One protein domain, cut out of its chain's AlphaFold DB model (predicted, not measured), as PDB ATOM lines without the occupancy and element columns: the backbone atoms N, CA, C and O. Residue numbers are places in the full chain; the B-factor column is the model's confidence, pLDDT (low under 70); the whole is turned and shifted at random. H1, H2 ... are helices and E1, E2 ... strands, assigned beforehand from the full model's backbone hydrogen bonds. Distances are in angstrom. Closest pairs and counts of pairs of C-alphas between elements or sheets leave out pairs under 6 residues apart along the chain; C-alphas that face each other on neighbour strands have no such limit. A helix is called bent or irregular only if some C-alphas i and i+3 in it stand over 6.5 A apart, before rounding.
ATOM      1  N   VAL A 156     189.746 226.999 221.569       91.56
ATOM      2  CA  VAL A 156     189.403 228.418 221.773       91.56
ATOM      3  C   VAL A 156     190.528 229.137 222.525       91.56
ATOM      4  O   VAL A 156     190.997 230.186 222.091       91.56
ATOM      5  N   TYR A 157     191.051 228.530 223.598       89.81
ATOM      6  CA  TYR A 157     192.203 229.075 224.327       89.81
ATOM      7  C   TYR A 157     193.473 229.171 223.472       89.81
ATOM      8  O   TYR A 157     194.292 230.059 223.695       89.81
ATOM      9  N   GLN A 158     193.656 228.276 222.501       89.75
ATOM     10  CA  GLN A 158     194.801 228.328 221.588       89.75
ATOM     11  C   GLN A 158     194.665 229.430 220.535       89.75
ATOM     12  O   GLN A 158     195.650 230.106 220.249       89.75
ATOM     13  N   GLY A 159     193.461 229.643 219.993       85.81
ATOM     14  CA  GLY A 159     193.197 230.711 219.021       85.81
ATOM     15  C   GLY A 159     193.174 232.121 219.627       85.81
ATOM     16  O   GLY A 159     193.343 233.118 218.924       85.81
ATOM     17  N   TYR A 160     193.005 232.216 220.946       87.19
ATOM     18  CA  TYR A 160     192.930 233.469 221.694       87.19
ATOM     19  C   TYR A 160     194.062 234.466 221.375       87.19
ATOM     20  O   TYR A 160     193.809 235.644 221.114       87.19
ATOM     21  N   GLY A 161     195.316 233.998 221.359       86.44
ATOM     22  CA  GLY A 161     196.483 234.864 221.156       86.44
ATOM     23  C   GLY A 161     196.532 235.508 219.768       86.44
ATOM     24  O   GLY A 161     196.878 236.684 219.641       86.44
ATOM     25  N   GLU A 162     196.134 234.769 218.733       88.69
ATOM     26  CA  GLU A 162     196.105 235.260 217.351       88.69
ATOM     27  C   GLU A 162     195.032 236.337 217.153       88.69
ATOM     28  O   GLU A 162     195.248 237.323 216.444       88.69
ATOM     29  N   ASN A 163     193.900 236.212 217.852       87.31
ATOM     30  CA  ASN A 163     192.820 237.198 217.811       87.31
ATOM     31  C   ASN A 163     193.274 238.559 218.370       87.31
ATOM     32  O   ASN A 163     192.981 239.611 217.802       87.31
ATOM     33  N   MET A 164     194.072 238.540 219.443       89.56
ATOM     34  CA  MET A 164     194.705 239.745 219.984       89.56
ATOM     35  C   MET A 164     195.795 240.301 219.057       89.56
ATOM     36  O   MET A 164     195.871 241.516 218.861       89.56
ATOM     37  N   GLN A 165     196.639 239.442 218.470       88.81
ATOM     38  CA  GLN A 165     197.674 239.881 217.524       88.81
ATOM     39  C   GLN A 165     197.081 240.561 216.287       88.81
ATOM     40  O   GLN A 165     197.658 241.532 215.796       88.81
ATOM     41  N   ALA A 166     195.913 240.112 215.817       90.06
ATOM     42  CA  ALA A 166     195.211 240.731 214.696       90.06
ATOM     43  C   ALA A 166     194.895 242.221 214.934       90.06
ATOM     44  O   ALA A 166     194.865 242.990 213.975       90.06
ATOM     45  N   LEU A 167     194.733 242.633 216.198       89.88
ATOM     46  CA  LEU A 167     194.460 244.016 216.604       89.88
ATOM     47  C   LEU A 167     195.711 244.808 217.021       89.88
ATOM     48  O   LEU A 167     195.623 246.022 217.190       89.88
ATOM     49  N   ASN A 168     196.869 244.157 217.171       86.75
ATOM     50  CA  ASN A 168     198.118 244.770 217.642       86.75
ATOM     51  C   ASN A 168     199.167 244.893 216.520       86.75
ATOM     52  O   ASN A 168     200.306 244.411 216.617       86.75
ATOM     53  N   LYS A 169     198.760 245.505 215.403       81.94
ATOM     54  CA  LYS A 169     199.611 245.719 214.226       81.94
ATOM     55  C   LYS A 169     200.063 247.175 214.132       81.94
ATOM     56  O   LYS A 169     199.248 248.090 214.161       81.94
ATOM     57  N   LEU A 170     201.374 247.361 213.986       77.81
ATOM     58  CA  LEU A 170     201.989 248.650 213.685       77.81
ATOM     59  C   LEU A 170     202.025 248.847 212.160       77.81
ATOM     60  O   LEU A 170     202.570 247.975 211.476       77.81
ATOM     61  N   PRO A 171     201.444 249.932 211.610       75.94
ATOM     62  CA  PRO A 171     201.538 250.218 210.184       75.94
ATOM     63  C   PRO A 171     202.966 250.619 209.813       75.94
ATOM     64  O   PRO A 171     203.666 251.283 210.576       75.94
ATOM     65  N   THR A 172     203.383 250.284 208.599       79.31
ATOM     66  CA  THR A 172     204.619 250.822 208.023       79.31
ATOM     67  C   THR A 172     204.525 252.341 207.839       79.31
ATOM     68  O   THR A 172     203.428 252.906 207.754       79.31
ATOM     69  N   LEU A 173     205.675 253.019 207.700       71.31
ATOM     70  CA  LEU A 173     205.698 254.452 207.387       71.31
ATOM     71  C   LEU A 173     204.836 254.760 206.155       71.31
ATOM     72  O   LEU A 173     204.020 255.677 206.198       71.31
ATOM     73  N   GLN A 174     204.974 253.960 205.092       74.00
ATOM     74  CA  GLN A 174     204.233 254.132 203.843       74.00
ATOM     75  C   GLN A 174     202.716 253.999 204.039       74.00
ATOM     76  O   GLN A 174     201.963 254.806 203.503       74.00
ATOM     77  N   GLU A 175     202.249 253.038 204.837       75.38
ATOM     78  CA  GLU A 175     200.822 252.879 205.152       75.38
ATOM     79  C   GLU A 175     200.285 253.996 206.055       75.38
ATOM     80  O   GLU A 175     199.097 254.318 205.991       75.38
ATOM     81  N   ARG A 176     201.134 254.586 206.907       74.00
ATOM     82  CA  ARG A 176     200.746 255.676 207.812       74.00
ATOM     83  C   ARG A 176     200.609 257.001 207.074       74.00
ATOM     84  O   ARG A 176     199.614 257.708 207.252       74.00
ATOM     85  N   VAL A 177     201.602 257.343 206.256       68.38
ATOM     86  CA  VAL A 177     201.612 258.608 205.508       68.38
ATOM     87  C   VAL A 177     200.792 258.519 204.226       68.38
ATOM     88  O   VAL A 177     200.283 259.542 203.777       68.38
ATOM     89  N   GLY A 178     200.606 257.315 203.673       65.38
ATOM     90  CA  GLY A 178     199.875 257.072 202.432       65.38
ATOM     91  C   GLY A 178     200.347 257.959 201.275       65.38
ATOM     92  O   GLY A 178     201.452 258.497 201.281       65.38
ATOM     93  N   ASN A 199     199.802 271.186 211.126       64.94
ATOM     94  CA  ASN A 199     199.090 270.103 211.814       64.94
ATOM     95  C   ASN A 199     198.144 269.354 210.855       64.94
ATOM     96  O   ASN A 199     197.262 269.961 210.250       64.94
ATOM     97  N   GLY A 200     198.259 268.027 210.778       77.25
ATOM     98  CA  GLY A 200     197.363 267.157 210.013       77.25
ATOM     99  C   GLY A 200     196.519 266.269 210.926       77.25
ATOM    100  O   GLY A 200     197.059 265.428 211.641       77.25
ATOM    101  N   ILE A 201     195.191 266.417 210.877       84.62
ATOM    102  CA  ILE A 201     194.248 265.494 211.529       84.62
ATOM    103  C   ILE A 201     193.869 264.409 210.527       84.62
ATOM    104  O   ILE A 201     193.537 264.707 209.379       84.62
ATOM    105  N   TRP A 202     193.881 263.152 210.956       85.56
ATOM    106  CA  TRP A 202     193.525 262.030 210.099       85.56
ATOM    107  C   TRP A 202     192.689 260.986 210.836       85.56
ATOM    108  O   TRP A 202     192.755 260.838 212.056       85.56
ATOM    109  N   ALA A 203     191.914 260.233 210.060       89.56
ATOM    110  CA  ALA A 203     191.210 259.046 210.512       89.56
ATOM    111  C   ALA A 203     191.333 257.943 209.456       89.56
ATOM    112  O   ALA A 203     191.402 258.233 208.259       89.56
ATOM    113  N   ARG A 204     191.356 256.681 209.891       87.06
ATOM    114  CA  ARG A 204     191.294 255.514 209.002       87.06
ATOM    115  C   ARG A 204     190.438 254.408 209.591       87.06
ATOM    116  O   ARG A 204     190.320 254.269 210.807       87.06
ATOM    117  N   ILE A 205     189.880 253.616 208.687       90.38
ATOM    118  CA  ILE A 205     189.129 252.407 208.993       90.38
ATOM    119  C   ILE A 205     189.791 251.264 208.233       90.38
ATOM    120  O   ILE A 205     190.096 251.401 207.048       90.38
ATOM    121  N   GLU A 206     190.014 250.151 208.916       90.75
ATOM    122  CA  GLU A 206     190.613 248.947 208.359       90.75
ATOM    123  C   GLU A 206     189.722 247.742 208.644       90.75
ATOM    124  O   GLU A 206     189.212 247.572 209.750       90.75
ATOM    125  N   GLY A 207     189.537 246.911 207.621       93.19
ATOM    126  CA  GLY A 207     188.899 245.609 207.728       93.19
ATOM    127  C   GLY A 207     189.859 244.540 207.231       93.19
ATOM    128  O   GLY A 207     190.505 244.731 206.200       93.19
ATOM    129  N   ALA A 208     189.947 243.419 207.939       93.12
ATOM    130  CA  ALA A 208     190.779 242.298 207.525       93.12
ATOM    131  C   ALA A 208     190.078 240.965 207.783       93.12
ATOM    132  O   ALA A 208     189.334 240.814 208.749       93.12
ATOM    133  N   TYR A 209     190.369 239.997 206.921       94.81
ATOM    134  CA  TYR A 209     190.004 238.600 207.106       94.81
ATOM    135  C   TYR A 209     191.282 237.766 207.063       94.81
ATOM    136  O   TYR A 209     192.055 237.868 206.108       94.81
ATOM    137  N   ASN A 210     191.521 236.969 208.101       92.31
ATOM    138  CA  ASN A 210     192.701 236.118 208.213       92.31
ATOM    139  C   ASN A 210     192.259 234.676 208.437       92.31
ATOM    140  O   ASN A 210     191.441 234.418 209.315       92.31
ATOM    141  N   ARG A 211     192.849 233.744 207.689       94.75
ATOM    142  CA  ARG A 211     192.688 232.308 207.905       94.75
ATOM    143  C   ARG A 211     194.019 231.722 208.350       94.75
ATOM    144  O   ARG A 211     195.009 231.830 207.628       94.75
ATOM    145  N   LEU A 212     194.035 231.125 209.534       91.19
ATOM    146  CA  LEU A 212     195.227 230.631 210.211       91.19
ATOM    147  C   LEU A 212     195.087 229.133 210.495       91.19
ATOM    148  O   LEU A 212     194.038 228.652 210.920       91.19
ATOM    149  N   GLU A 213     196.175 228.397 210.290       91.25
ATOM    150  CA  GLU A 213     196.305 226.989 210.681       91.25
ATOM    151  C   GLU A 213     197.554 226.838 211.573       91.25
ATOM    152  O   GLU A 213     198.589 226.333 211.124       91.25
ATOM    153  N   PRO A 214     197.521 227.369 212.814       83.88
ATOM    154  CA  PRO A 214     198.677 227.362 213.702       83.88
ATOM    155  C   PRO A 214     199.076 225.936 214.100       83.88
ATOM    156  O   PRO A 214     198.237 225.068 214.361       83.88
ATOM    157  N   GLN A 215     200.384 225.705 214.217       86.19
ATOM    158  CA  GLN A 215     200.910 224.464 214.788       86.19
ATOM    159  C   GLN A 215     200.498 224.381 216.264       86.19
ATOM    160  O   GLN A 215     200.953 225.168 217.092       86.19
ATOM    161  N   SER A 216     199.606 223.448 216.591       87.12
ATOM    162  CA  SER A 216     198.948 223.353 217.897       87.12
ATOM    163  C   SER A 216     198.656 221.900 218.265       87.12
ATOM    164  O   SER A 216     198.536 221.041 217.392       87.12
ATOM    165  N   VAL A 217     198.502 221.608 219.563       86.56
ATOM    166  CA  VAL A 217     198.241 220.228 220.017       86.56
ATOM    167  C   VAL A 217     196.848 219.712 219.644       86.56
ATOM    168  O   VAL A 217     196.639 218.503 219.652       86.56
ATOM    169  N   THR A 218     195.902 220.598 219.310       88.25
ATOM    170  CA  THR A 218     194.562 220.208 218.836       88.25
ATOM    171  C   THR A 218     194.408 220.321 217.317       88.25
ATOM    172  O   THR A 218     193.346 219.984 216.794       88.25
ATOM    173  N   GLY A 219     195.431 220.810 216.603       89.31
ATOM    174  CA  GLY A 219     195.340 221.108 215.172       89.31
ATOM    175  C   GLY A 219     194.256 222.139 214.845       89.31
ATOM    176  O   GLY A 219     193.545 221.975 213.853       89.31
ATOM    177  N   VAL A 220     194.072 223.148 215.705       92.00
ATOM    178  CA  VAL A 220     193.025 224.164 215.540       92.00
ATOM    179  C   VAL A 220     193.215 224.956 214.248       92.00
ATOM    180  O   VAL A 220     194.327 225.349 213.894       92.00
ATOM    181  N   LYS A 221     192.106 225.208 213.555       94.69
ATOM    182  CA  LYS A 221     192.005 226.148 212.436       94.69
ATOM    183  C   LYS A 221     191.211 227.360 212.885       94.69
ATOM    184  O   LYS A 221     190.221 227.201 213.600       94.69
ATOM    185  N   GLN A 222     191.631 228.547 212.469       94.44
ATOM    186  CA  GLN A 222     191.030 229.791 212.923       94.44
ATOM    187  C   GLN A 222     190.760 230.749 211.768       94.44
ATOM    188  O   GLN A 222     191.634 230.998 210.940       94.44
ATOM    189  N   ASP A 223     189.565 231.324 211.758       96.00
ATOM    190  CA  ASP A 223     189.171 232.404 210.859       96.00
ATOM    191  C   ASP A 223     188.906 233.660 211.693       96.00
ATOM    192  O   ASP A 223     188.120 233.615 212.635       96.00
ATOM    193  N   ILE A 224     189.575 234.769 211.377       95.75
ATOM    194  CA  ILE A 224     189.516 236.021 212.140       95.75
ATOM    195  C   ILE A 224     189.022 237.145 211.240       95.75
ATOM    196  O   ILE A 224     189.679 237.493 210.257       95.75
ATOM    197  N   ASN A 225     187.906 237.756 211.629       96.38
ATOM    198  CA  ASN A 225     187.410 238.999 211.054       96.38
ATOM    199  C   ASN A 225     187.776 240.161 211.969       96.38
ATOM    200  O   ASN A 225     187.415 240.176 213.145       96.38
ATOM    201  N   THR A 226     188.470 241.148 211.421       95.81
ATOM    202  CA  THR A 226     188.974 242.301 212.159       95.81
ATOM    203  C   THR A 226     188.375 243.579 211.605       95.81
ATOM    204  O   THR A 226     188.286 243.757 210.392       95.81
ATOM    205  N   PHE A 227     188.020 244.484 212.507       95.44
ATOM    206  CA  PHE A 227     187.619 245.843 212.193       95.44
ATOM    207  C   PHE A 227     188.346 246.806 213.136       95.44
ATOM    208  O   PHE A 227     188.281 246.646 214.353       95.44
ATOM    209  N   ILE A 228     189.055 247.788 212.583       94.81
ATOM    210  CA  ILE A 228     189.852 248.763 213.333       94.81
ATOM    211  C   ILE A 228     189.469 250.169 212.877       94.81
ATOM    212  O   ILE A 228     189.434 250.462 211.685       94.81
ATOM    213  N   MET A 229     189.237 251.058 213.837       93.75
ATOM    214  CA  MET A 229     189.151 252.497 213.629       93.75
ATOM    215  C   MET A 229     190.323 253.179 214.328       93.75
ATOM    216  O   MET A 229     190.610 252.906 215.493       93.75
ATOM    217  N   GLN A 230     190.985 254.090 213.626       93.44
ATOM    218  CA  GLN A 230     192.078 254.894 214.159       93.44
ATOM    219  C   GLN A 230     191.838 256.364 213.842       93.44
ATOM    220  O   GLN A 230     191.359 256.703 212.758       93.44
ATOM    221  N   ALA A 231     192.221 257.229 214.769       92.31
ATOM    222  CA  ALA A 231     192.276 258.664 214.550       92.31
ATOM    223  C   ALA A 231     193.532 259.228 215.205       92.31
ATOM    224  O   ALA A 231     193.926 258.797 216.292       92.31
ATOM    225  N   GLY A 232     194.159 260.190 214.545       91.38
ATOM    226  CA  GLY A 232     195.413 260.755 215.004       91.38
ATOM    227  C   GLY A 232     195.617 262.184 214.548       91.38
ATOM    228  O   GLY A 232     194.897 262.713 213.697       91.38
ATOM    229  N   VAL A 233     196.614 262.802 215.164       89.75
ATOM    230  CA  VAL A 233     197.088 264.132 214.808       89.75
ATOM    231  C   VAL A 233     198.594 264.048 214.660       89.75
ATOM    232  O   VAL A 233     199.273 263.575 215.572       89.75
ATOM    233  N   ASP A 234     199.083 264.527 213.524       88.31
ATOM    234  CA  ASP A 234     200.503 264.651 213.223       88.31
ATOM    235  C   ASP A 234     200.854 266.143 213.151       88.31
ATOM    236  O   ASP A 234     200.084 266.937 212.612       88.31
ATOM    237  N   GLY A 235     202.011 266.529 213.672       85.50
ATOM    238  CA  GLY A 235     202.502 267.905 213.650       85.50
ATOM    239  C   GLY A 235     203.990 267.961 213.331       85.50
ATOM    240  O   GLY A 235     204.750 267.054 213.682       85.50
ATOM    241  N   GLN A 236     204.412 269.028 212.655       86.94
ATOM    242  CA  GLN A 236     205.831 269.322 212.465       86.94
ATOM    243  C   GLN A 236     206.363 270.050 213.705       86.94
ATOM    244  O   GLN A 236     205.889 271.131 214.042       86.94
ATOM    245  N   PHE A 237     207.352 269.468 214.382       83.06
ATOM    246  CA  PHE A 237     207.883 270.005 215.645       83.06
ATOM    247  C   PHE A 237     209.238 270.696 215.497       83.06
ATOM    248  O   PHE A 237     209.626 271.472 216.369       83.06
ATOM    249  N   TYR A 238     209.972 270.404 214.422       85.38
ATOM    250  CA  TYR A 238     211.290 270.976 214.166       85.38
ATOM    251  C   TYR A 238     211.591 270.965 212.666       85.38
ATOM    252  O   TYR A 238     211.228 270.013 211.975       85.38
ATOM    253  N   GLU A 239     212.269 272.001 212.180       85.81
ATOM    254  CA  GLU A 239     212.794 272.101 210.818       85.81
ATOM    255  C   GLU A 239     214.072 272.948 210.833       85.81
ATOM    256  O   GLU A 239     214.111 274.003 211.469       85.81
ATOM    257  N   ASP A 240     215.113 272.468 210.157       86.50
ATOM    258  CA  ASP A 240     216.360 273.187 209.908       86.50
ATOM    259  C   ASP A 240     216.923 272.853 208.514       86.50
ATOM    260  O   ASP A 240     216.316 272.127 207.723       86.50
ATOM    261  N   ASP A 241     218.118 273.365 208.212       87.00
ATOM    262  CA  ASP A 241     218.793 273.140 206.927       87.00
ATOM    263  C   ASP A 241     219.092 271.652 206.638       87.00
ATOM    264  O   ASP A 241     219.309 271.269 205.483       87.00
ATOM    265  N   ASN A 242     219.096 270.794 207.662       85.50
ATOM    266  CA  ASN A 242     219.401 269.369 207.550       85.50
ATOM    267  C   ASN A 242     218.142 268.503 207.390       85.50
ATOM    268  O   ASN A 242     218.243 267.384 206.870       85.50
ATOM    269  N   GLY A 243     216.970 268.984 207.810       85.12
ATOM    270  CA  GLY A 243     215.714 268.256 207.662       85.12
ATOM    271  C   GLY A 243     214.599 268.713 208.595       85.12
ATOM    272  O   GLY A 243     214.670 269.758 209.236       85.12
ATOM    273  N   LYS A 244     213.549 267.890 208.684       88.00
ATOM    274  CA  LYS A 244     212.371 268.149 209.519       88.00
ATOM    275  C   LYS A 244     211.936 266.943 210.343       88.00
ATOM    276  O   LYS A 244     212.033 265.798 209.900       88.00
ATOM    277  N   LEU A 245     211.398 267.219 211.530       89.19
ATOM    278  CA  LEU A 245     210.817 266.241 212.447       89.19
ATOM    279  C   LEU A 245     209.295 266.378 212.475       89.19
ATOM    280  O   LEU A 245     208.761 267.423 212.854       89.19
ATOM    281  N   VAL A 246     208.606 265.286 212.155       88.69
ATOM    282  CA  VAL A 246     207.156 265.146 212.316       88.69
ATOM    283  C   VAL A 246     206.891 264.162 213.443       88.69
ATOM    284  O   VAL A 246     207.463 263.076 213.451       88.69
ATOM    285  N   ALA A 247     206.024 264.508 214.386       91.06
ATOM    286  CA  ALA A 247     205.569 263.569 215.406       91.06
ATOM    287  C   ALA A 247     204.045 263.551 215.482       91.06
ATOM    288  O   ALA A 247     203.377 264.456 214.988       91.06
ATOM    289  N   GLY A 248     203.486 262.503 216.069       90.75
ATOM    290  CA  GLY A 248     202.043 262.337 216.125       90.75
ATOM    291  C   GLY A 248     201.602 261.426 217.250       90.75
ATOM    292  O   GLY A 248     202.385 260.630 217.774       90.75
ATOM    293  N   ILE A 249     200.333 261.564 217.611       93.19
ATOM    294  CA  ILE A 249     199.639 260.689 218.556       93.19
ATOM    295  C   ILE A 249     198.436 260.059 217.866       93.19
ATOM    296  O   ILE A 249     197.808 260.664 216.995       93.19
ATOM    297  N   THR A 250     198.108 258.826 218.235       93.50
ATOM    298  CA  THR A 250     197.034 258.050 217.605       93.50
ATOM    299  C   THR A 250     196.219 257.315 218.654       93.50
ATOM    300  O   THR A 250     196.774 256.593 219.474       93.50
ATOM    301  N   GLY A 251     194.899 257.454 218.597       94.62
ATOM    302  CA  GLY A 251     193.962 256.571 219.281       94.62
ATOM    303  C   GLY A 251     193.462 255.485 218.333       94.62
ATOM    304  O   GLY A 251     193.211 255.751 217.156       94.62
ATOM    305  N   GLN A 252     193.297 254.269 218.844       94.69
ATOM    306  CA  GLN A 252     192.755 253.132 218.106       94.69
ATOM    307  C   GLN A 252     191.661 252.444 218.917       94.69
ATOM    308  O   GLN A 252     191.818 252.214 220.115       94.69
ATOM    309  N   TYR A 253     190.589 252.056 218.239       95.25
ATOM    310  CA  TYR A 253     189.624 251.084 218.730       95.25
ATOM    311  C   TYR A 253     189.482 249.974 217.695       95.25
ATOM    312  O   TYR A 253     189.362 250.254 216.504       95.25
ATOM    313  N   GLY A 254     189.484 248.720 218.125       95.25
ATOM    314  CA  GLY A 254     189.314 247.599 217.216       95.25
ATOM    315  C   GLY A 254     188.559 246.437 217.831       95.25
ATOM    316  O   GLY A 254     188.551 246.247 219.046       95.25
ATOM    317  N   THR A 255     187.925 245.656 216.969       96.00
ATOM    318  CA  THR A 255     187.217 244.427 217.317       96.00
ATOM    319  C   THR A 255     187.698 243.292 216.428       96.00
ATOM    320  O   THR A 255     187.844 243.483 215.218       96.00
ATOM    321  N   ALA A 256     187.911 242.116 217.006       95.88
ATOM    322  CA  ALA A 256     188.228 240.896 216.280       95.88
ATOM    323  C   ALA A 256     187.293 239.770 216.722       95.88
ATOM    324  O   ALA A 256     187.206 239.463 217.910       95.88
ATOM    325  N   HIS A 257     186.605 239.173 215.754       95.75
ATOM    326  CA  HIS A 257     185.792 237.981 215.951       95.75
ATOM    327  C   HIS A 257     186.513 236.804 215.300       95.75
ATOM    328  O   HIS A 257     186.685 236.782 214.076       95.75
ATOM    329  N   GLY A 258     186.959 235.859 216.122       94.69
ATOM    330  CA  GLY A 258     187.703 234.683 215.698       94.69
ATOM    331  C   GLY A 258     186.896 233.412 215.920       94.69
ATOM    332  O   GLY A 258     186.566 233.116 217.062       94.69
ATOM    333  N   SER A 259     186.623 232.639 214.871       95.50
ATOM    334  CA  SER A 259     186.038 231.297 214.990       95.50
ATOM    335  C   SER A 259     187.137 230.238 214.954       95.50
ATOM    336  O   SER A 259     187.939 230.213 214.018       95.50
ATOM    337  N   SER A 260     187.160 229.359 215.950       94.50
ATOM    338  CA  SER A 260     188.123 228.270 216.105       94.50
ATOM    339  C   SER A 260     187.433 226.930 215.893       94.50
ATOM    340  O   SER A 260     186.409 226.656 216.512       94.50
ATOM    341  N   SER A 261     188.023 226.077 215.056       93.81
ATOM    342  CA  SER A 261     187.519 224.727 214.807       93.81
ATOM    343  C   SER A 261     188.606 223.670 214.930       93.81
ATOM    344  O   SER A 261     189.748 223.853 214.502       93.81
ATOM    345  N   SER A 262     188.252 222.546 215.543       92.31
ATOM    346  CA  SER A 262     189.145 221.408 215.755       92.31
ATOM    347  C   SER A 262     188.341 220.117 215.903       92.31
ATOM    348  O   SER A 262     187.134 220.133 216.145       92.31
ATOM    349  N   PHE A 263     189.011 218.966 215.805       90.19
ATOM    350  CA  PHE A 263     188.420 217.684 216.187       90.19
ATOM    351  C   PHE A 263     187.934 217.672 217.650       90.19
ATOM    352  O   PHE A 263     186.965 216.993 217.980       90.19
ATOM    353  N   PHE A 264     188.598 218.418 218.533       90.94
ATOM    354  CA  PHE A 264     188.305 218.405 219.968       90.94
ATOM    355  C   PHE A 264     187.131 219.300 220.364       90.94
ATOM    356  O   PHE A 264     186.499 219.043 221.387       90.94
ATOM    357  N   GLY A 265     186.845 220.318 219.558       91.12
ATOM    358  CA  GLY A 265     185.715 221.206 219.752       91.12
ATOM    359  C   GLY A 265     185.790 222.455 218.888       91.12
ATOM    360  O   GLY A 265     186.831 222.743 218.285       91.12
ATOM    361  N   ASP A 266     184.673 223.167 218.854       93.06
ATOM    362  CA  ASP A 266     184.511 224.453 218.192       93.06
ATOM    363  C   ASP A 266     184.159 225.551 219.203       93.06
ATOM    364  O   ASP A 266     183.655 225.315 220.313       93.06
ATOM    365  N   GLY A 267     184.436 226.787 218.810       92.38
ATOM    366  CA  GLY A 267     184.021 227.955 219.562       92.38
ATOM    367  C   GLY A 267     184.500 229.241 218.925       92.38
ATOM    368  O   GLY A 267     185.083 229.253 217.837       92.38
ATOM    369  N   TYR A 268     184.274 230.338 219.627       91.56
ATOM    370  CA  TYR A 268     184.634 231.661 219.151       91.56
ATOM    371  C   TYR A 268     185.290 232.492 220.250       91.56
ATOM    372  O   TYR A 268     185.137 232.249 221.449       91.56
ATOM    373  N   THR A 269     186.067 233.469 219.804       92.31
ATOM    374  CA  THR A 269     186.705 234.482 220.635       92.31
ATOM    375  C   THR A 269     186.299 235.849 220.110       92.31
ATOM    376  O   THR A 269     186.540 236.171 218.944       92.31
ATOM    377  N   ASP A 270     185.727 236.667 220.984       92.62
ATOM    378  CA  ASP A 270     185.473 238.076 220.722       92.62
ATOM    379  C   ASP A 270     186.489 238.911 221.491       92.62
ATOM    380  O   ASP A 270     186.574 238.854 222.718       92.62
ATOM    381  N   THR A 271     187.265 239.705 220.763       93.69
ATOM    382  CA  THR A 271     188.279 240.588 221.334       93.69
ATOM    383  C   THR A 271     187.952 242.028 220.981       93.69
ATOM    384  O   THR A 271     187.752 242.366 219.814       93.69
ATOM    385  N   ARG A 272     187.958 242.908 221.981       94.31
ATOM    386  CA  ARG A 272     187.955 244.362 221.805       94.31
ATOM    387  C   ARG A 272     189.302 244.908 222.248       94.31
ATOM    388  O   ARG A 272     189.850 244.452 223.247       94.31
ATOM    389  N   ALA A 273     189.828 245.885 221.525       94.44
ATOM    390  CA  ALA A 273     191.101 246.518 221.828       94.44
ATOM    391  C   ALA A 273     190.978 248.039 221.784       94.44
ATOM    392  O   ALA A 273     190.362 248.596 220.874       94.44
ATOM    393  N   TRP A 274     191.608 248.697 222.750       93.69
ATOM    394  CA  TRP A 274     191.837 250.137 222.766       93.69
ATOM    395  C   TRP A 274     193.335 250.375 222.758       93.69
ATOM    396  O   TRP A 274     194.035 249.787 223.583       93.69
ATOM    397  N   SER A 275     193.827 251.243 221.881       94.88
ATOM    398  CA  SER A 275     195.255 251.545 221.824       94.88
ATOM    399  C   SER A 275     195.549 253.034 221.799       94.88
ATOM    400  O   SER A 275     194.791 253.830 221.243       94.88
ATOM    401  N   LEU A 276     196.696 253.389 222.371       94.88
ATOM    402  CA  LEU A 276     197.313 254.703 222.276       94.88
ATOM    403  C   LEU A 276     198.706 254.539 221.668       94.88
ATOM    404  O   LEU A 276     199.542 253.819 222.213       94.88
ATOM    405  N   GLY A 277     198.942 255.186 220.533       93.62
ATOM    406  CA  GLY A 277     200.208 255.165 219.815       93.62
ATOM    407  C   GLY A 277     200.857 256.538 219.718       93.62
ATOM    408  O   GLY A 277     200.180 257.566 219.785       93.62
ATOM    409  N   ALA A 278     202.171 256.536 219.530       93.62
ATOM    410  CA  ALA A 278     202.966 257.716 219.229       93.62
ATOM    411  C   ALA A 278     203.956 257.408 218.103       93.62
ATOM    412  O   ALA A 278     204.478 256.294 218.003       93.62
ATOM    413  N   THR A 279     204.218 258.400 217.259       91.62
ATOM    414  CA  THR A 279     205.175 258.299 216.151       91.62
ATOM    415  C   THR A 279     206.097 259.501 216.122       91.62
ATOM    416  O   THR A 279     205.665 260.606 216.441       91.62
ATOM    417  N   ALA A 280     207.338 259.301 215.690       92.94
ATOM    418  CA  ALA A 280     208.304 260.356 215.417       92.94
ATOM    419  C   ALA A 280     209.116 259.997 214.169       92.94
ATOM    420  O   ALA A 280     209.739 258.939 214.110       92.94
ATOM    421  N   THR A 281     209.121 260.881 213.175       89.12
ATOM    422  CA  THR A 281     209.781 260.661 211.887       89.12
ATOM    423  C   THR A 281     210.661 261.840 211.532       89.12
ATOM    424  O   THR A 281     210.184 262.966 211.391       89.12
ATOM    425  N   TRP A 282     211.949 261.567 211.355       89.25
ATOM    426  CA  TRP A 282     212.908 262.515 210.810       89.25
ATOM    427  C   TRP A 282     213.001 262.341 209.296       89.25
ATOM    428  O   TRP A 282     213.265 261.233 208.826       89.25
ATOM    429  N   TYR A 283     212.843 263.429 208.550       86.38
ATOM    430  CA  TYR A 283     213.062 263.494 207.108       86.38
ATOM    431  C   TYR A 283     214.262 264.394 206.824       86.38
ATOM    432  O   TYR A 283     214.195 265.600 207.049       86.38
ATOM    433  N   GLY A 284     215.356 263.818 206.330       86.19
ATOM    434  CA  GLY A 284     216.536 264.561 205.899       86.19
ATOM    435  C   GLY A 284     216.375 265.120 204.486       86.19
ATOM    436  O   GLY A 284     215.833 264.458 203.598       86.19
ATOM    437  N   ASN A 285     216.927 266.308 204.240       83.00
ATOM    438  CA  ASN A 285     216.863 266.976 202.928       83.00
ATOM    439  C   ASN A 285     217.629 266.227 201.816       83.00
ATOM    440  O   ASN A 285     217.452 266.491 200.631       83.00
ATOM    441  N   ASN A 286     218.453 265.249 202.194       82.31
ATOM    442  CA  ASN A 286     219.160 264.325 201.305       82.31
ATOM    443  C   ASN A 286     218.337 263.075 200.917       82.31
ATOM    444  O   ASN A 286     218.872 262.177 200.271       82.31
ATOM    445  N   GLY A 287     217.066 262.992 201.329       77.44
ATOM    446  CA  GLY A 287     216.171 261.865 201.045       77.44
ATOM    447  C   GLY A 287     216.259 260.702 202.040       77.44
ATOM    448  O   GLY A 287     215.545 259.712 201.882       77.44
ATOM    449  N   PHE A 288     217.105 260.798 203.069       86.81
ATOM    450  CA  PHE A 288     217.148 259.833 204.170       86.81
ATOM    451  C   PHE A 288     215.990 260.060 205.152       86.81
ATOM    452  O   PHE A 288     215.589 261.198 205.385       86.81
ATOM    453  N   TYR A 289     215.488 258.995 205.784       84.94
ATOM    454  CA  TYR A 289     214.514 259.115 206.867       84.94
ATOM    455  C   TYR A 289     214.775 258.120 208.002       84.94
ATOM    456  O   TYR A 289     215.334 257.043 207.792       84.94
ATOM    457  N   VAL A 290     214.321 258.479 209.204       90.50
ATOM    458  CA  VAL A 290     214.234 257.587 210.370       90.50
ATOM    459  C   VAL A 290     212.811 257.642 210.888       90.50
ATOM    460  O   VAL A 290     212.297 258.734 211.109       90.50
ATOM    461  N   ASP A 291     212.190 256.485 211.098       87.88
ATOM    462  CA  ASP A 291     210.845 256.373 211.662       87.88
ATOM    463  C   ASP A 291     210.877 255.613 212.989       87.88
ATOM    464  O   ASP A 291     211.467 254.537 213.086       87.88
ATOM    465  N   MET A 292     210.239 256.182 214.007       90.25
ATOM    466  CA  MET A 292     210.032 255.574 215.315       90.25
ATOM    467  C   MET A 292     208.534 255.525 215.606       90.25
ATOM    468  O   MET A 292     207.828 256.520 215.441       90.25
ATOM    469  N   GLN A 293     208.055 254.379 216.078       92.12
ATOM    470  CA  GLN A 293     206.666 254.180 216.478       92.12
ATOM    471  C   GLN A 293     206.609 253.332 217.745       92.12
ATOM    472  O   GLN A 293     207.423 252.430 217.920       92.12
ATOM    473  N   GLY A 294     205.634 253.624 218.604       93.06
ATOM    474  CA  GLY A 294     205.268 252.770 219.728       93.06
ATOM    475  C   GLY A 294     203.765 252.806 219.985       93.06
ATOM    476  O   GLY A 294     203.110 253.814 219.708       93.06
ATOM    477  N   GLN A 295     203.217 251.713 220.511       92.00
ATOM    478  CA  GLN A 295     201.799 251.567 220.832       92.00
ATOM    479  C   GLN A 295     201.587 250.798 222.141       92.00
ATOM    480  O   GLN A 295     202.206 249.768 222.405       92.00
ATOM    481  N   LEU A 296     200.658 251.294 222.955       92.94
ATOM    482  CA  LEU A 296     200.107 250.608 224.119       92.94
ATOM    483  C   LEU A 296     198.686 250.167 223.798       92.94
ATOM    484  O   LEU A 296     197.884 251.000 223.384       92.94
ATOM    485  N   THR A 297     198.374 248.891 224.008       91.81
ATOM    486  CA  THR A 297     197.063 248.307 223.704       91.81
ATOM    487  C   THR A 297     196.501 247.587 224.925       91.81
ATOM    488  O   THR A 297     197.171 246.747 225.528       91.81
ATOM    489  N   TRP A 298     195.251 247.884 225.269       92.81
ATOM    490  CA  TRP A 298     194.464 247.199 226.292       92.81
ATOM    491  C   TRP A 298     193.365 246.385 225.629       92.81
ATOM    492  O   TRP A 298     192.693 246.884 224.725       92.81
ATOM    493  N   PHE A 299     193.159 245.157 226.098       90.81
ATOM    494  CA  PHE A 299     192.176 244.249 225.523       90.81
ATOM    495  C   PHE A 299     191.055 243.933 226.507       90.81
ATOM    496  O   PHE A 299     191.249 243.973 227.719       90.81
ATOM    497  N   ASP A 300     189.896 243.588 225.968       88.69
ATOM    498  CA  ASP A 300     188.784 242.967 226.676       88.69
ATOM    499  C   ASP A 300     188.320 241.778 225.830       88.69
ATOM    500  O   ASP A 300     188.115 241.929 224.621       88.69
ATOM    501  N   ASN A 301     188.257 240.589 226.430       78.50
ATOM    502  CA  ASN A 301     188.064 239.348 225.695       78.50
ATOM    503  C   ASN A 301     187.000 238.461 226.325       78.50
ATOM    504  O   ASN A 301     187.044 238.192 227.531       78.50
ATOM    505  N   ASP A 302     186.146 237.922 225.461       81.06
ATOM    506  CA  ASP A 302     185.137 236.925 225.783       81.06
ATOM    507  C   ASP A 302     185.420 235.647 224.972       81.06
ATOM    508  O   ASP A 302     185.614 235.687 223.755       81.06
ATOM    509  N   LEU A 303     185.493 234.508 225.665       84.19
ATOM    510  CA  LEU A 303     185.793 233.191 225.106       84.19
ATOM    511  C   LEU A 303     184.605 232.260 225.344       84.19
ATOM    512  O   LEU A 303     184.151 232.112 226.483       84.19
ATOM    513  N   SER A 304     184.156 231.578 224.293       82.44
ATOM    514  CA  SER A 304     182.986 230.695 224.334       82.44
ATOM    515  C   SER A 304     183.245 229.396 223.574       82.44
ATOM    516  O   SER A 304     183.875 229.408 222.519       82.44
ATOM    517  N   SER A 305     182.739 228.275 224.101       80.88
ATOM    518  CA  SER A 305     182.720 226.982 223.401       80.88
ATOM    519  C   SER A 305     181.289 226.604 223.043       80.88
ATOM    520  O   SER A 305     180.414 226.594 223.915       80.88
ATOM    521  N   ASP A 306     181.077 226.253 221.775       81.12
ATOM    522  CA  ASP A 306     179.757 225.882 221.260       81.12
ATOM    523  C   ASP A 306     179.351 224.486 221.752       81.12
ATOM    524  O   ASP A 306     178.211 224.279 222.163       81.12
ATOM    525  N   ASP A 307     180.303 223.548 221.812       76.38
ATOM    526  CA  ASP A 307     180.050 222.175 222.270       76.38
ATOM    527  C   ASP A 307     179.663 222.105 223.754       76.38
ATOM    528  O   ASP A 307     178.890 221.238 224.161       76.38
ATOM    529  N   MET A 308     180.195 223.016 224.571       70.88
ATOM    530  CA  MET A 308     179.896 223.091 226.006       70.88
ATOM    531  C   MET A 308     178.704 224.004 226.314       70.88
ATOM    532  O   MET A 308     178.239 224.032 227.452       70.88
ATOM    533  N   ASN A 309     178.218 224.758 225.317       72.25
ATOM    534  CA  ASN A 309     177.192 225.789 225.460       72.25
ATOM    535  C   ASN A 309     177.462 226.726 226.659       72.25
ATOM    536  O   ASN A 309     176.570 227.037 227.452       72.25
ATOM    537  N   SER A 310     178.726 227.126 226.834       69.69
ATOM    538  CA  SER A 310     179.180 227.872 228.010       69.69
ATOM    539  C   SER A 310     180.259 228.898 227.671       69.69
ATOM    540  O   SER A 310     181.167 228.615 226.881       69.69
ATOM    541  N   SER A 311     180.210 230.054 228.343       71.38
ATOM    542  CA  SER A 311     181.339 230.989 228.389       71.38
ATOM    543  C   SER A 311     182.485 230.354 229.178       71.38
ATOM    544  O   SER A 311     182.298 229.892 230.304       71.38
ATOM    545  N   LEU A 312     183.663 230.309 228.561       70.44
ATOM    546  CA  LEU A 312     184.893 229.776 229.143       70.44
ATOM    547  C   LEU A 312     185.595 230.829 230.005       70.44
ATOM    548  O   LEU A 312     186.110 230.525 231.079       70.44
ATOM    549  N   ALA A 313     185.600 232.072 229.527       68.94
ATOM    550  CA  ALA A 313     186.085 233.243 230.240       68.94
ATOM    551  C   ALA A 313     185.408 234.497 229.672       68.94
ATOM    552  O   ALA A 313     185.144 234.570 228.474       68.94
ATOM    553  N   SER A 314     185.158 235.488 230.524       65.44
ATOM    554  CA  SER A 314     184.618 236.787 230.116       65.44
ATOM    555  C   SER A 314     185.410 237.915 230.762       65.44
ATOM    556  O   SER A 314     185.839 237.801 231.916       65.44
ATOM    557  N   GLY A 315     185.629 238.993 230.008       58.03
ATOM    558  CA  GLY A 315     186.321 240.188 230.479       58.03
ATOM    559  C   GLY A 315     187.797 239.975 230.824       58.03
ATOM    560  O   GLY A 315     188.300 240.604 231.760       58.03
ATOM    561  N   ALA A 316     188.513 239.093 230.116       63.66
ATOM    562  CA  ALA A 316     189.958 238.951 230.309       63.66
ATOM    563  C   ALA A 316     190.686 240.199 229.773       63.66
ATOM    564  O   ALA A 316     190.579 240.517 228.586       63.66
ATOM    565  N   LYS A 317     191.430 240.896 230.650       77.75
ATOM    566  CA  LYS A 317     192.023 242.226 230.391       77.75
ATOM    567  C   LYS A 317     193.556 242.250 230.354       77.75
ATOM    568  O   LYS A 317     194.179 242.855 231.228       77.75
ATOM    569  N   PRO A 318     194.205 241.586 229.388       75.44
ATOM    570  CA  PRO A 318     195.636 241.750 229.190       75.44
ATOM    571  C   PRO A 318     195.960 243.122 228.577       75.44
ATOM    572  O   PRO A 318     195.114 243.783 227.969       75.44
ATOM    573  N   SER A 319     197.222 243.521 228.692       70.12
ATOM    574  CA  SER A 319     197.799 244.670 227.992       70.12
ATOM    575  C   SER A 319     199.009 244.228 227.179       70.12
ATOM    576  O   SER A 319     199.751 243.347 227.614       70.12
ATOM    577  N   ALA A 320     199.244 244.865 226.039       77.31
ATOM    578  CA  ALA A 320     200.433 244.655 225.224       77.31
ATOM    579  C   ALA A 320     201.093 245.991 224.870       77.31
ATOM    580  O   ALA A 320     200.424 247.015 224.729       77.31
ATOM    581  N   THR A 321     202.410 245.953 224.695       74.12
ATOM    582  CA  THR A 321     203.224 247.077 224.226       74.12
ATOM    583  C   THR A 321     203.967 246.629 222.981       74.12
ATOM    584  O   THR A 321     204.478 245.506 222.953       74.12
ATOM    585  N   ARG A 322     204.007 247.480 221.961       75.38
ATOM    586  CA  ARG A 322     204.730 247.222 220.720       75.38
ATOM    587  C   ARG A 322     205.489 248.451 220.260       75.38
ATOM    588  O   ARG A 322     204.988 249.569 220.513       75.38
TER     589      ARG A 322
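What this domain is: This is residues 156 to 178 and 199 to 322 of the 322 residues of the protein "Autotransporter outer membrane beta-barrel domain-containing protein" of Brucella tritici (UniProt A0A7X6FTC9). Five long, bent strands, E1 to E5, lie side by side in one twisted, trough-like sheet that curls round the helix H1; E6 and E7 add a short, broken edge beside E5, and H2 only grazes the sheet. The printed part has 147 residues, with H1 and H2 followed by E1 to E7; the branched sheet is antiparallel and the class is mostly strand. The whole is a loose rod, with a radius of gyration of the C-alphas of 19.0 A and spans of 66 by 26 by 21 A.

How they stand to each other: H1, residues 156 to 167, is on the sheet; its closest C-alphas to E3, residues 243 to 261, are those of Val 156 and Ser 260, 5.8 A apart. H2, residues 173 to 177, is apart from H1. E1, residues 199 to 212, E2, residues 221 to 240, E3, E4, residues 266 to 284, E5, residues 289 to 305, and E6, residues 310 to 316, make a meander, each strand the antiparallel neighbour of the one before. Within hydrogen-bond range are N 206 and O 228 at 2.8 A for E1 and E2, N 229 and O 253 at 2.8 A for E2 and E3, N 252 and O 275 at 2.9 A for E3 and E4, N 274 and O 298 at 2.9 A for E4 and E5, and N 303 and O 313 at 2.8 A for E5 and E6. E6 runs on into E7, residues 319 to 321, at 52 degrees; both lie on the other side of E5 from E4, and N 297 and O 320 are 2.9 A apart. The O i to N i+4 pair of H2 is within hydrogen-bond range, against 5 of 8 in H1.

Where its parts are: H1 begins at C-alpha 156 (189.403, 228.418, 221.773) and is only just irregular: C-alphas 158 and 161 are 6.8 A apart. E1 is 39.7 A long, E2 53.0 A, E3 52.4 A, E4 52.8 A and E5 48.1 A; E2 bends by 59 degrees at residue 225. E7 ends at C-alpha 321 (203.224, 247.077, 224.226).

The domain as a whole: The C-alphas farthest apart, of Asp 241 and Met 308, are 66.2 A apart. Residues 179 to 198 are not printed, and C-alphas 178 and 199 are 16.1 A apart across that cut. Of the links printed whole, none is long. The model's pLDDT is under 70 at residues 177 to 178, 199, 310 and 313 to 316.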